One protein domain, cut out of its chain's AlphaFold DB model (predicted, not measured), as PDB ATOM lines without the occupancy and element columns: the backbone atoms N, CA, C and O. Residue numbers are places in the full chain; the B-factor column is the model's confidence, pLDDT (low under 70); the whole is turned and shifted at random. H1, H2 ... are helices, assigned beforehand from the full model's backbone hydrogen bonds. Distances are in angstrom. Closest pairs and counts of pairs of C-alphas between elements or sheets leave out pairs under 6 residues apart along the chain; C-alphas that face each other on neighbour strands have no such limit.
ATOM      1  N   GLU A   2      27.632 106.227  18.863       81.94
ATOM      2  CA  GLU A   2      26.285 106.072  19.432       81.94
ATOM      3  C   GLU A   2      25.921 104.587  19.583       81.94
ATOM      4  O   GLU A   2      26.257 103.767  18.730       81.94
ATOM      5  N   TYR A   3      25.183 104.223  20.639       87.56
ATOM      6  CA  TYR A   3      24.753 102.834  20.879       87.56
ATOM      7  C   TYR A   3      24.006 102.225  19.689       87.56
ATOM      8  O   TYR A   3      24.165 101.042  19.394       87.56
ATOM      9  N   ARG A   4      23.243 103.043  18.957       85.62
ATOM     10  CA  ARG A   4      22.548 102.619  17.736       85.62
ATOM     11  C   ARG A   4      23.506 102.178  16.634       85.62
ATOM     12  O   ARG A   4      23.243 101.170  15.998       85.62
ATOM     13  N   GLU A   5      24.635 102.861  16.460       88.38
ATOM     14  CA  GLU A   5      25.636 102.495  15.450       88.38
ATOM     15  C   GLU A   5      26.255 101.123  15.753       88.38
ATOM     16  O   GLU A   5      26.449 100.308  14.850       88.38
ATOM     17  N   ILE A   6      26.514 100.841  17.036       91.19
ATOM     18  CA  ILE A   6      27.029  99.543  17.498       91.19
ATOM     19  C   ILE A   6      25.995  98.439  17.246       91.19
ATOM     20  O   ILE A   6      26.340  97.374  16.734       91.19
ATOM     21  N   LEU A   7      24.723  98.695  17.561       91.88
ATOM     22  CA  LEU A   7      23.635  97.732  17.366       91.88
ATOM     23  C   LEU A   7      23.333  97.471  15.887       91.88
ATOM     24  O   LEU A   7      23.119  96.322  15.506       91.88
ATOM     25  N   ASP A   8      23.387  98.496  15.038       91.00
ATOM     26  CA  ASP A   8      23.236  98.345  13.588       91.00
ATOM     27  C   ASP A   8      24.368  97.496  13.000       91.00
ATOM     28  O   ASP A   8      24.161  96.692  12.085       91.00
ATOM     29  N   LYS A   9      25.585  97.653  13.530       92.56
ATOM     30  CA  LYS A   9      26.733  96.850  13.115       92.56
ATOM     31  C   LYS A   9      26.637  95.413  13.631       92.56
ATOM     32  O   LYS A   9      26.912  94.492  12.864       92.56
ATOM     33  N   TRP A  10      26.143  95.212  14.852       93.56
ATOM     34  CA  TRP A  10      25.814  93.894  15.404       93.56
ATOM     35  C   TRP A  10      24.744  93.155  14.583       93.56
ATOM     36  O   TRP A  10      24.913  91.978  14.257       93.56
ATOM     37  N   ALA A  11      23.670  93.837  14.178       91.50
ATOM     38  CA  ALA A  11      22.626  93.246  13.341       91.50
ATOM     39  C   ALA A  11      23.187  92.754  11.994       91.50
ATOM     40  O   ALA A  11      22.844  91.665  11.532       91.50
ATOM     41  N   LYS A  12      24.117  93.514  11.397       91.81
ATOM     42  CA  LYS A  12      24.840  93.102  10.180       91.81
ATOM     43  C   LYS A  12      25.780  91.927  10.442       91.81
ATOM     44  O   LYS A  12      25.745  90.963   9.689       91.81
ATOM     45  N   TYR A  13      26.571  91.986  11.514       90.62
ATOM     46  CA  TYR A  13      27.495  90.919  11.916       90.62
ATOM     47  C   TYR A  13      26.768  89.578  12.121       90.62
ATOM     48  O   TYR A  13      27.243  88.522  11.712       90.62
ATOM     49  N   THR A  14      25.567  89.618  12.698       90.19
ATOM     50  CA  THR A  14      24.753  88.423  12.963       90.19
ATOM     51  C   THR A  14      23.876  87.983  11.789       90.19
ATOM     52  O   THR A  14      23.194  86.966  11.905       90.19
ATOM     53  N   ASN A  15      23.906  88.701  10.656       88.19
ATOM     54  CA  ASN A  15      23.013  88.499   9.507       88.19
ATOM     55  C   ASN A  15      21.528  88.445   9.908       88.19
ATOM     56  O   ASN A  15      20.777  87.592   9.436       88.19
ATOM     57  N   TYR A  16      21.114  89.327  10.819       90.19
ATOM     58  CA  TYR A  16      19.754  89.326  11.340       90.19
ATOM     59  C   TYR A  16      18.737  89.746  10.271       90.19
ATOM     60  O   TYR A  16      18.780  90.862   9.752       90.19
ATOM     61  N   ASP A  17      17.792  88.850   9.990       88.19
ATOM     62  CA  ASP A  17      16.592  89.114   9.202       88.19
ATOM     63  C   ASP A  17      15.347  88.874  10.079       88.19
ATOM     64  O   ASP A  17      15.127  87.742  10.525       88.19
ATOM     65  N   PRO A  18      14.515  89.904  10.337       85.75
ATOM     66  CA  PRO A  18      13.296  89.763  11.137       85.75
ATOM     67  C   PRO A  18      12.245  88.846  10.490       85.75
ATOM     68  O   PRO A  18      11.344  88.377  11.178       85.75
ATOM     69  N   ASN A  19      12.336  88.580   9.182       90.31
ATOM     70  CA  ASN A  19      11.409  87.691   8.473       90.31
ATOM     71  C   ASN A  19      11.915  86.243   8.388       90.31
ATOM     72  O   ASN A  19      11.246  85.390   7.797       90.31
ATOM     73  N   GLN A  20      13.088  85.945   8.951       88.38
ATOM     74  CA  GLN A  20      13.652  84.605   8.915       88.38
ATOM     75  C   GLN A  20      12.801  83.634   9.743       88.38
ATOM     76  O   GLN A  20      12.679  83.766  10.955       88.38
ATOM     77  N   SER A  21      12.258  82.604   9.092       87.69
ATOM     78  CA  SER A  21      11.456  81.557   9.744       87.69
ATOM     79  C   SER A  21      12.135  80.184   9.773       87.69
ATOM     80  O   SER A  21      11.602  79.238  10.352       87.69
ATOM     81  N   THR A  22      13.296  80.043   9.128       85.88
ATOM     82  CA  THR A  22      14.051  78.786   9.037       85.88
ATOM     83  C   THR A  22      15.451  78.960   9.600       85.88
ATOM     84  O   THR A  22      16.184  79.859   9.182       85.88
ATOM     85  N   PHE A  23      15.845  78.062  10.500       89.31
ATOM     86  CA  PHE A  23      17.115  78.142  11.217       89.31
ATOM     87  C   PHE A  23      17.895  76.840  11.099       89.31
ATOM     88  O   PHE A  23      17.319  75.750  11.088       89.31
ATOM     89  N   ASN A  24      19.219  76.952  11.036       83.19
ATOM     90  CA  ASN A  24      20.095  75.794  11.085       83.19
ATOM     91  C   ASN A  24      20.452  75.504  12.546       83.19
ATOM     92  O   ASN A  24      21.210  76.248  13.157       83.19
ATOM     93  N   LEU A  25      19.939  74.399  13.090       78.75
ATOM     94  CA  LEU A  25      20.205  73.996  14.475       78.75
ATOM     95  C   LEU A  25      21.655  73.541  14.718       78.75
ATOM     96  O   LEU A  25      22.060  73.384  15.865       78.75
ATOM     97  N   ALA A  26      22.448  73.330  13.661       79.56
ATOM     98  CA  ALA A  26      23.871  73.008  13.772       79.56
ATOM     99  C   ALA A  26      24.763  74.248  13.981       79.56
ATOM    100  O   ALA A  26      25.978  74.108  14.109       79.56
ATOM    101  N   ASN A  27      24.193  75.459  13.989       82.50
ATOM    102  CA  ASN A  27      24.905  76.697  14.303       82.50
ATOM    103  C   ASN A  27      24.065  77.607  15.219       82.50
ATOM    104  O   ASN A  27      22.938  77.286  15.584       82.50
ATOM    105  N   TYR A  28      24.613  78.768  15.580       83.25
ATOM    106  CA  TYR A  28      23.964  79.719  16.489       83.25
ATOM    107  C   TYR A  28      22.902  80.615  15.828       83.25
ATOM    108  O   TYR A  28      22.469  81.580  16.448       83.25
ATOM    109  N   SER A  29      22.463  80.330  14.594       84.75
ATOM    110  CA  SER A  29      21.531  81.202  13.854       84.75
ATOM    111  C   SER A  29      20.210  81.448  14.587       84.75
ATOM    112  O   SER A  29      19.728  82.576  14.609       84.75
ATOM    113  N   TYR A  30      19.646  80.422  15.230       86.12
ATOM    114  CA  TYR A  30      18.405  80.559  15.997       86.12
ATOM    115  C   TYR A  30      18.581  81.404  17.266       86.12
ATOM    116  O   TYR A  30      17.788  82.308  17.522       86.12
ATOM    117  N   GLU A  31      19.640  81.146  18.037       83.94
ATOM    118  CA  GLU A  31      19.923  81.900  19.265       83.94
ATOM    119  C   GLU A  31      20.258  83.365  18.959       83.94
ATOM    120  O   GLU A  31      19.778  84.274  19.632       83.94
ATOM    121  N   LEU A  32      21.006  83.618  17.881       88.31
ATOM    122  CA  LEU A  32      21.277  84.969  17.390       88.31
ATOM    123  C   LEU A  32      20.003  85.705  16.974       88.31
ATOM    124  O   LEU A  32      19.841  86.880  17.299       88.31
ATOM    125  N   HIS A  33      19.085  85.032  16.280       88.62
ATOM    126  CA  HIS A  33      17.807  85.631  15.906       88.62
ATOM    127  C   HIS A  33      16.972  85.991  17.144       88.62
ATOM    128  O   HIS A  33      16.502  87.121  17.251       88.62
ATOM    129  N   LYS A  34      16.870  85.084  18.127       85.38
ATOM    130  CA  LYS A  34      16.200  85.355  19.410       85.38
ATOM    131  C   LYS A  34      16.771  86.571  20.134       85.38
ATOM    132  O   LYS A  34      16.010  87.422  20.588       85.38
ATOM    133  N   VAL A  35      18.098  86.667  20.233       85.56
ATOM    134  CA  VAL A  35      18.763  87.800  20.894       85.56
ATOM    135  C   VAL A  35      18.499  89.108  20.147       85.56
ATOM    136  O   VAL A  35      18.272  90.130  20.786       85.56
ATOM    137  N   ASN A  36      18.469  89.099  18.814       89.75
ATOM    138  CA  ASN A  36      18.165  90.302  18.037       89.75
ATOM    139  C   ASN A  36      16.695  90.747  18.159       89.75
ATOM    140  O   ASN A  36      16.444  91.938  18.360       89.75
ATOM    141  N   GLU A  37      15.729  89.820  18.134       88.06
ATOM    142  CA  GLU A  37      14.326  90.138  18.465       88.06
ATOM    143  C   GLU A  37      14.217  90.728  19.878       88.06
ATOM    144  O   GLU A  37      13.506  91.703  20.118       88.06
ATOM    145  N   ARG A  38      15.002  90.199  20.817       82.12
ATOM    146  CA  ARG A  38      15.038  90.691  22.190       82.12
ATOM    147  C   ARG A  38      15.637  92.091  22.312       82.12
ATOM    148  O   ARG A  38      15.073  92.933  23.009       82.12
ATOM    149  N   ILE A  39      16.748  92.360  21.629       88.31
ATOM    150  CA  ILE A  39      17.366  93.692  21.532       88.31
ATOM    151  C   ILE A  39      16.335  94.712  21.047       88.31
ATOM    152  O   ILE A  39      16.192  95.784  21.637       88.31
ATOM    153  N   LYS A  40      15.559  94.353  20.022       87.31
ATOM    154  CA  LYS A  40      14.471  95.181  19.505       87.31
ATOM    155  C   LYS A  40      13.402  95.445  20.572       87.31
ATOM    156  O   LYS A  40      13.056  96.610  20.778       87.31
ATOM    157  N   SER A  41      12.947  94.424  21.304       84.19
ATOM    158  CA  SER A  41      12.003  94.596  22.422       84.19
ATOM    159  C   SER A  41      12.552  95.500  23.531       84.19
ATOM    160  O   SER A  41      11.831  96.369  24.020       84.19
ATOM    161  N   ILE A  42      13.831  95.360  23.903       84.50
ATOM    162  CA  ILE A  42      14.488  96.209  24.913       84.50
ATOM    163  C   ILE A  42      14.437  97.677  24.499       84.50
ATOM    164  O   ILE A  42      13.988  98.516  25.280       84.50
ATOM    165  N   ILE A  43      14.857  97.983  23.269       86.44
ATOM    166  CA  ILE A  43      14.903  99.358  22.753       86.44
ATOM    167  C   ILE A  43      13.502  99.972  22.710       86.44
ATOM    168  O   ILE A  43      13.324 101.153  23.011       86.44
ATOM    169  N   GLN A  44      12.503  99.178  22.323       85.06
ATOM    170  CA  GLN A  44      11.132  99.652  22.164       85.06
ATOM    171  C   GLN A  44      10.421  99.870  23.503       85.06
ATOM    172  O   GLN A  44       9.695 100.855  23.647       85.06
ATOM    173  N   LEU A  45      10.611  98.962  24.466       80.06
ATOM    174  CA  LEU A  45       9.762  98.882  25.655       80.06
ATOM    175  C   LEU A  45      10.432  99.336  26.951       80.06
ATOM    176  O   LEU A  45       9.716  99.800  27.834       80.06
ATOM    177  N   TYR A  46      11.752  99.189  27.091       80.50
ATOM    178  CA  TYR A  46      12.422  99.314  28.392       80.50
ATOM    179  C   TYR A  46      13.561 100.339  28.410       80.50
ATOM    180  O   TYR A  46      13.723 101.040  29.404       80.50
ATOM    181  N   ASP A  47      14.353 100.448  27.341       79.75
ATOM    182  CA  ASP A  47      15.489 101.372  27.272       79.75
ATOM    183  C   ASP A  47      15.699 101.941  25.860       79.75
ATOM    184  O   ASP A  47      16.481 101.424  25.057       79.75
ATOM    185  N   ARG A  48      15.048 103.077  25.579       79.94
ATOM    186  CA  ARG A  48      15.137 103.780  24.284       79.94
ATOM    187  C   ARG A  48      16.543 104.283  23.940       79.94
ATOM    188  O   ARG A  48      16.796 104.590  22.772       79.94
ATOM    189  N   THR A  49      17.439 104.393  24.925       82.44
ATOM    190  CA  THR A  49      18.835 104.798  24.687       82.44
ATOM    191  C   THR A  49      19.630 103.695  23.989       82.44
ATOM    192  O   THR A  49      20.573 103.991  23.261       82.44
ATOM    193  N   GLY A  50      19.222 102.433  24.162       83.19
ATOM    194  CA  GLY A  50      19.916 101.263  23.634       83.19
ATOM    195  C   GLY A  50      21.099 100.798  24.486       83.19
ATOM    196  O   GLY A  50      21.777  99.855  24.081       83.19
ATOM    197  N   ALA A  51      21.342 101.396  25.656       84.00
ATOM    198  CA  ALA A  51      22.443 101.010  26.534       84.00
ATOM    199  C   ALA A  51      22.320  99.542  26.982       84.00
ATOM    200  O   ALA A  51      23.247  98.758  26.781       84.00
ATOM    201  N   LEU A  52      21.151  99.128  27.487       81.88
ATOM    202  CA  LEU A  52      20.907  97.734  27.882       81.88
ATOM    203  C   LEU A  52      21.005  96.769  26.693       81.88
ATOM    204  O   LEU A  52      21.515  95.658  26.825       81.88
ATOM    205  N   ALA A  53      20.537  97.203  25.522       87.75
ATOM    206  CA  ALA A  53      20.592  96.419  24.297       87.75
ATOM    207  C   ALA A  53      22.035  96.151  23.836       87.75
ATOM    208  O   ALA A  53      22.353  95.020  23.467       87.75
ATOM    209  N   VAL A  54      22.920  97.154  23.887       88.94
ATOM    210  CA  VAL A  54      24.338  96.982  23.520       88.94
ATOM    211  C   VAL A  54      25.034  96.008  24.460       88.94
ATOM    212  O   VAL A  54      25.813  95.169  24.006       88.94
ATOM    213  N   ILE A  55      24.734  96.076  25.756       84.38
ATOM    214  CA  ILE A  55      25.347  95.169  26.724       84.38
ATOM    215  C   ILE A  55      24.876  93.720  26.494       84.38
ATOM    216  O   ILE A  55      25.698  92.805  26.468       84.38
ATOM    217  N   GLN A  56      23.587  93.503  26.213       84.31
ATOM    218  CA  GLN A  56      23.067  92.179  25.835       84.31
ATOM    219  C   GLN A  56      23.744  91.628  24.567       84.31
ATOM    220  O   GLN A  56      24.144  90.461  24.529       84.31
ATOM    221  N   ALA A  57      23.953  92.474  23.551       89.31
ATOM    222  CA  ALA A  57      24.678  92.092  22.340       89.31
ATOM    223  C   ALA A  57      26.132  91.675  22.639       89.31
ATOM    224  O   ALA A  57      26.592  90.637  22.159       89.31
ATOM    225  N   LYS A  58      26.838  92.430  23.494       88.69
ATOM    226  CA  LYS A  58      28.217  92.129  23.920       88.69
ATOM    227  C   LYS A  58      28.339  90.760  24.586       88.69
ATOM    228  O   LYS A  58      29.319  90.047  24.370       88.69
ATOM    229  N   ILE A  59      27.359  90.375  25.391       83.56
ATOM    230  CA  ILE A  59      27.396  89.112  26.139       83.56
ATOM    231  C   ILE A  59      27.146  87.939  25.221       83.56
ATOM    232  O   ILE A  59      27.892  86.961  25.267       83.56
ATOM    233  N   MET A  60      26.169  88.066  24.322       85.75
ATOM    234  CA  MET A  60      25.953  87.055  23.295       85.75
ATOM    235  C   MET A  60      27.193  86.902  22.408       85.75
ATOM    236  O   MET A  60      27.606  85.784  22.103       85.75
ATOM    237  N   PHE A  61      27.850  88.009  22.058       89.75
ATOM    238  CA  PHE A  61      29.121  87.975  21.341       89.75
ATOM    239  C   PHE A  61      30.202  87.205  22.115       89.75
ATOM    240  O   PHE A  61      30.792  86.268  21.573       89.75
ATOM    241  N   LYS A  62      30.412  87.514  23.404       86.75
ATOM    242  CA  LYS A  62      31.342  86.766  24.272       86.75
ATOM    243  C   LYS A  62      30.983  85.276  24.345       86.75
ATOM    244  O   LYS A  62      31.879  84.432  24.290       86.75
ATOM    245  N   PHE A  63      29.699  84.935  24.448       83.81
ATOM    246  CA  PHE A  63      29.224  83.552  24.481       83.81
ATOM    247  C   PHE A  63      29.582  82.794  23.194       83.81
ATOM    248  O   PHE A  63      30.137  81.694  23.265       83.81
ATOM    249  N   ILE A  64      29.341  83.395  22.026       85.69
ATOM    250  CA  ILE A  64      29.672  82.795  20.725       85.69
ATOM    251  C   ILE A  64      31.178  82.582  20.600       85.69
ATOM    252  O   ILE A  64      31.608  81.488  20.228       85.69
ATOM    253  N   LEU A  65      31.986  83.581  20.967       86.06
ATOM    254  CA  LEU A  65      33.445  83.467  20.934       86.06
ATOM    255  C   LEU A  65      33.952  82.331  21.834       86.06
ATOM    256  O   LEU A  65      34.790  81.544  21.402       86.06
ATOM    257  N   LYS A  66      33.401  82.176  23.049       83.88
ATOM    258  CA  LYS A  66      33.752  81.080  23.977       83.88
ATOM    259  C   LYS A  66      33.405  79.691  23.418       83.88
ATOM    260  O   LYS A  66      34.029  78.703  23.803       83.88
ATOM    261  N   LYS A  67      32.390  79.589  22.556       81.12
ATOM    262  CA  LYS A  67      31.881  78.313  22.028       81.12
ATOM    263  C   LYS A  67      32.372  77.974  20.621       81.12
ATOM    264  O   LYS A  67      32.161  76.852  20.159       81.12
ATOM    265  N   THR A  68      33.007  78.919  19.938       80.88
ATOM    266  CA  THR A  68      33.522  78.724  18.583       80.88
ATOM    267  C   THR A  68      34.908  78.089  18.647       80.88
ATOM    268  O   THR A  68      35.829  78.639  19.245       80.88
ATOM    269  N   SER A  69      35.081  76.920  18.028       73.75
ATOM    270  CA  SER A  69      36.400  76.299  17.878       73.75
ATOM    271  C   SER A  69      37.080  76.823  16.614       73.75
ATOM    272  O   SER A  69      36.512  76.791  15.521       73.75
ATOM    273  N   PHE A  70      38.313  77.317  16.750       74.06
ATOM    274  CA  PHE A  70      39.071  77.867  15.627       74.06
ATOM    275  C   PHE A  70      40.314  77.028  15.328       74.06
ATOM    276  O   PHE A  70      41.060  76.640  16.226       74.06
ATOM    277  N   ASN A  71      40.559  76.745  14.046       80.38
ATOM    278  CA  ASN A  71      41.742  76.008  13.612       80.38
ATOM    279  C   ASN A  71      42.922  76.979  13.428       80.38
ATOM    280  O   ASN A  71      42.906  77.812  12.521       80.38
ATOM    281  N   MET A  72      43.968  76.841  14.249       77.88
ATOM    282  CA  MET A  72      45.148  77.716  14.188       77.88
ATOM    283  C   MET A  72      45.880  77.676  12.840       77.88
ATOM    284  O   MET A  72      46.374  78.703  12.386       77.88
ATOM    285  N   LEU A  73      45.916  76.529  12.154       79.12
ATOM    286  CA  LEU A  73      46.526  76.438  10.824       79.12
ATOM    287  C   LEU A  73      45.757  77.295   9.808       79.12
ATOM    288  O   LEU A  73      46.367  77.970   8.983       79.12
ATOM    289  N   ARG A  74      44.422  77.328   9.919       75.06
ATOM    290  CA  ARG A  74      43.553  78.151   9.067       75.06
ATOM    291  C   ARG A  74      43.755  79.651   9.317       75.06
ATOM    292  O   ARG A  74      43.689  80.419   8.366       75.06
ATOM    293  N   TYR A  75      44.060  80.053  10.555       79.62
ATOM    294  CA  TYR A  75      44.429  81.438  10.879       79.62
ATOM    295  C   TYR A  75      45.739  81.853  10.206       79.62
ATOM    296  O   TYR A  75      45.809  82.886   9.551       79.62
ATOM    297  N   MET A  76      46.773  81.015  10.331       81.19
ATOM    298  CA  MET A  76      48.089  81.297   9.749       81.19
ATOM    299  C   MET A  76      48.023  81.415   8.219       81.19
ATOM    300  O   MET A  76      48.810  82.142   7.621       81.19
ATOM    301  N   GLN A  77      47.070  80.720   7.592       85.50
ATOM    302  CA  GLN A  77      46.802  80.788   6.155       85.50
ATOM    303  C   GLN A  77      45.915  81.974   5.745       85.50
ATOM    304  O   GLN A  77      45.997  82.414   4.601       85.50
ATOM    305  N   ASN A  78      45.078  82.496   6.647       84.19
ATOM    306  CA  ASN A  78      44.232  83.664   6.405       84.19
ATOM    307  C   ASN A  78      44.169  84.574   7.652       84.19
ATOM    308  O   ASN A  78      43.218  84.479   8.436       84.19
ATOM    309  N   PRO A  79      45.153  85.476   7.831       76.69
ATOM    310  CA  PRO A  79      45.237  86.338   9.013       76.69
ATOM    311  C   PRO A  79      44.051  87.300   9.189       76.69
ATOM    312  O   PRO A  79      43.782  87.723  10.315       76.69
ATOM    313  N   GLY A  80      43.337  87.624   8.102       81.00
ATOM    314  CA  GLY A  80      42.168  88.515   8.110       81.00
ATOM    315  C   GLY A  80      40.844  87.827   8.463       81.00
ATOM    316  O   GLY A  80      39.805  88.472   8.536       81.00
ATOM    317  N   ALA A  81      40.852  86.513   8.715       79.81
ATOM    318  CA  ALA A  81      39.636  85.746   9.005       79.81
ATOM    319  C   ALA A  81      38.899  86.167  10.294       79.81
ATOM    320  O   ALA A  81      37.779  85.718  10.502       79.81
ATOM    321  N   LEU A  82      39.527  86.984  11.146       83.12
ATOM    322  CA  LEU A  82      38.973  87.480  12.413       83.12
ATOM    323  C   LEU A  82      38.783  89.003  12.408       83.12
ATOM    324  O   LEU A  82      38.609  89.592  13.470       83.12
ATOM    325  N   ASP A  83      38.899  89.674  11.261       86.81
ATOM    326  CA  ASP A  83      38.878  91.140  11.233       86.81
ATOM    327  C   ASP A  83      37.510  91.702  11.645       86.81
ATOM    328  O   ASP A  83      37.462  92.647  12.430       86.81
ATOM    329  N   GLU A  84      36.412  91.062  11.230       86.69
ATOM    330  CA  GLU A  84      35.054  91.411  11.682       86.69
ATOM    331  C   GLU A  84      34.867  91.164  13.189       86.69
ATOM    332  O   GLU A  84      34.303  92.003  13.892       86.69
ATOM    333  N   ASP A  85      35.401  90.054  13.715       88.31
ATOM    334  CA  ASP A  85      35.360  89.749  15.152       88.31
ATOM    335  C   ASP A  85      36.172  90.770  15.965       88.31
ATOM    336  O   ASP A  85      35.740  91.216  17.027       88.31
ATOM    337  N   LYS A  86      37.347  91.177  15.468       88.56
ATOM    338  CA  LYS A  86      38.193  92.205  16.093       88.56
ATOM    339  C   LYS A  86      37.526  93.578  16.061       88.56
ATOM    340  O   LYS A  86      37.617  94.302  17.052       88.56
ATOM    341  N   GLU A  87      36.868  93.931  14.956       91.56
ATOM    342  CA  GLU A  87      36.095  95.172  14.829       91.56
ATOM    343  C   GLU A  87      34.969  95.201  15.873       91.56
ATOM    344  O   GLU A  87      34.918  96.118  16.695       91.56
ATOM    345  N   MET A  88      34.135  94.154  15.919       92.69
ATOM    346  CA  MET A  88      33.052  94.045  16.901       92.69
ATOM    347  C   MET A  88      33.568  94.028  18.343       92.69
ATOM    348  O   MET A  88      33.000  94.697  19.209       92.69
ATOM    349  N   TRP A  89      34.672  93.325  18.611       91.88
ATOM    350  CA  TRP A  89      35.325  93.342  19.919       91.88
ATOM    351  C   TRP A  89      35.748  94.757  20.317       91.88
ATOM    352  O   TRP A  89      35.473  95.176  21.441       91.88
ATOM    353  N   GLY A  90      36.369  95.508  19.404       91.00
ATOM    354  CA  GLY A  90      36.756  96.899  19.630       91.00
ATOM    355  C   GLY A  90      35.560  97.799  19.949       91.00
ATOM    356  O   GLY A  90      35.626  98.580  20.897       91.00
ATOM    357  N   MET A  91      34.446  97.650  19.225       92.88
ATOM    358  CA  MET A  91      33.220  98.424  19.473       92.88
ATOM    359  C   MET A  91      32.613  98.118  20.852       92.88
ATOM    360  O   MET A  91      32.277  99.041  21.594       92.88
ATOM    361  N   PHE A  92      32.529  96.841  21.241       91.19
ATOM    362  CA  PHE A  92      31.989  96.429  22.544       91.19
ATOM    363  C   PHE A  92      32.890  96.757  23.749       91.19
ATOM    364  O   PHE A  92      32.424  96.713  24.891       91.19
ATOM    365  N   HIS A  93      34.162  97.084  23.517       89.44
ATOM    366  CA  HIS A  93      35.113  97.532  24.546       89.44
ATOM    367  C   HIS A  93      35.473  99.019  24.398       89.44
ATOM    368  O   HIS A  93      36.484  99.475  24.929       89.44
ATOM    369  N   SER A  94      34.653  99.778  23.669       90.94
ATOM    370  CA  SER A  94      34.755 101.235  23.612       90.94
ATOM    371  C   SER A  94      34.399 101.877  24.958       90.94
ATOM    372  O   SER A  94      33.671 101.300  25.773       90.94
TER     373      SER A  94
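Overview. This is residues 2 to 94 of the 644 residues of an uncharacterized protein of Desulfitobacterium chlororespirans DSM 11544 (UniProt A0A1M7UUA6). What shape? H1 packs on a hairpin, H2 and H3, H5 packs on H1, and residues 69 to 83, with H4, stick out. What class? It is all helix, 93 printed residues with five named helices, H1 to H5. It is compact, radius of gyration of the C-alphas 14.2 A, spanning 46 by 33 by 19 A.

Along the chain. What comes first? H1, residues 3 to 13, begins at C-alpha 3 (24.753, 102.834, 20.879). What follows? H2 is residues 29 to 45, H3 residues 51 to 67, 25.0 A long, H4 residues 72 to 77. H5, residues 79 to 92, ends at C-alpha 92 (31.989, 96.429, 22.544).

Arrangement. What touches? H2 and H3, a hairpin, touch at a shallow tilt of 13 degrees, C-alphas 39 and 53 closest at 5.0 A. H1, H3 and H5 form a bundle, helices side by side. Backbone pairs? Every O i to N i+4 pair is within hydrogen-bond range except in H5, 7 of 10.

Size, cuts and confidence. Any cut? The printed part has none. Low pLDDT? No printed residue is under 70.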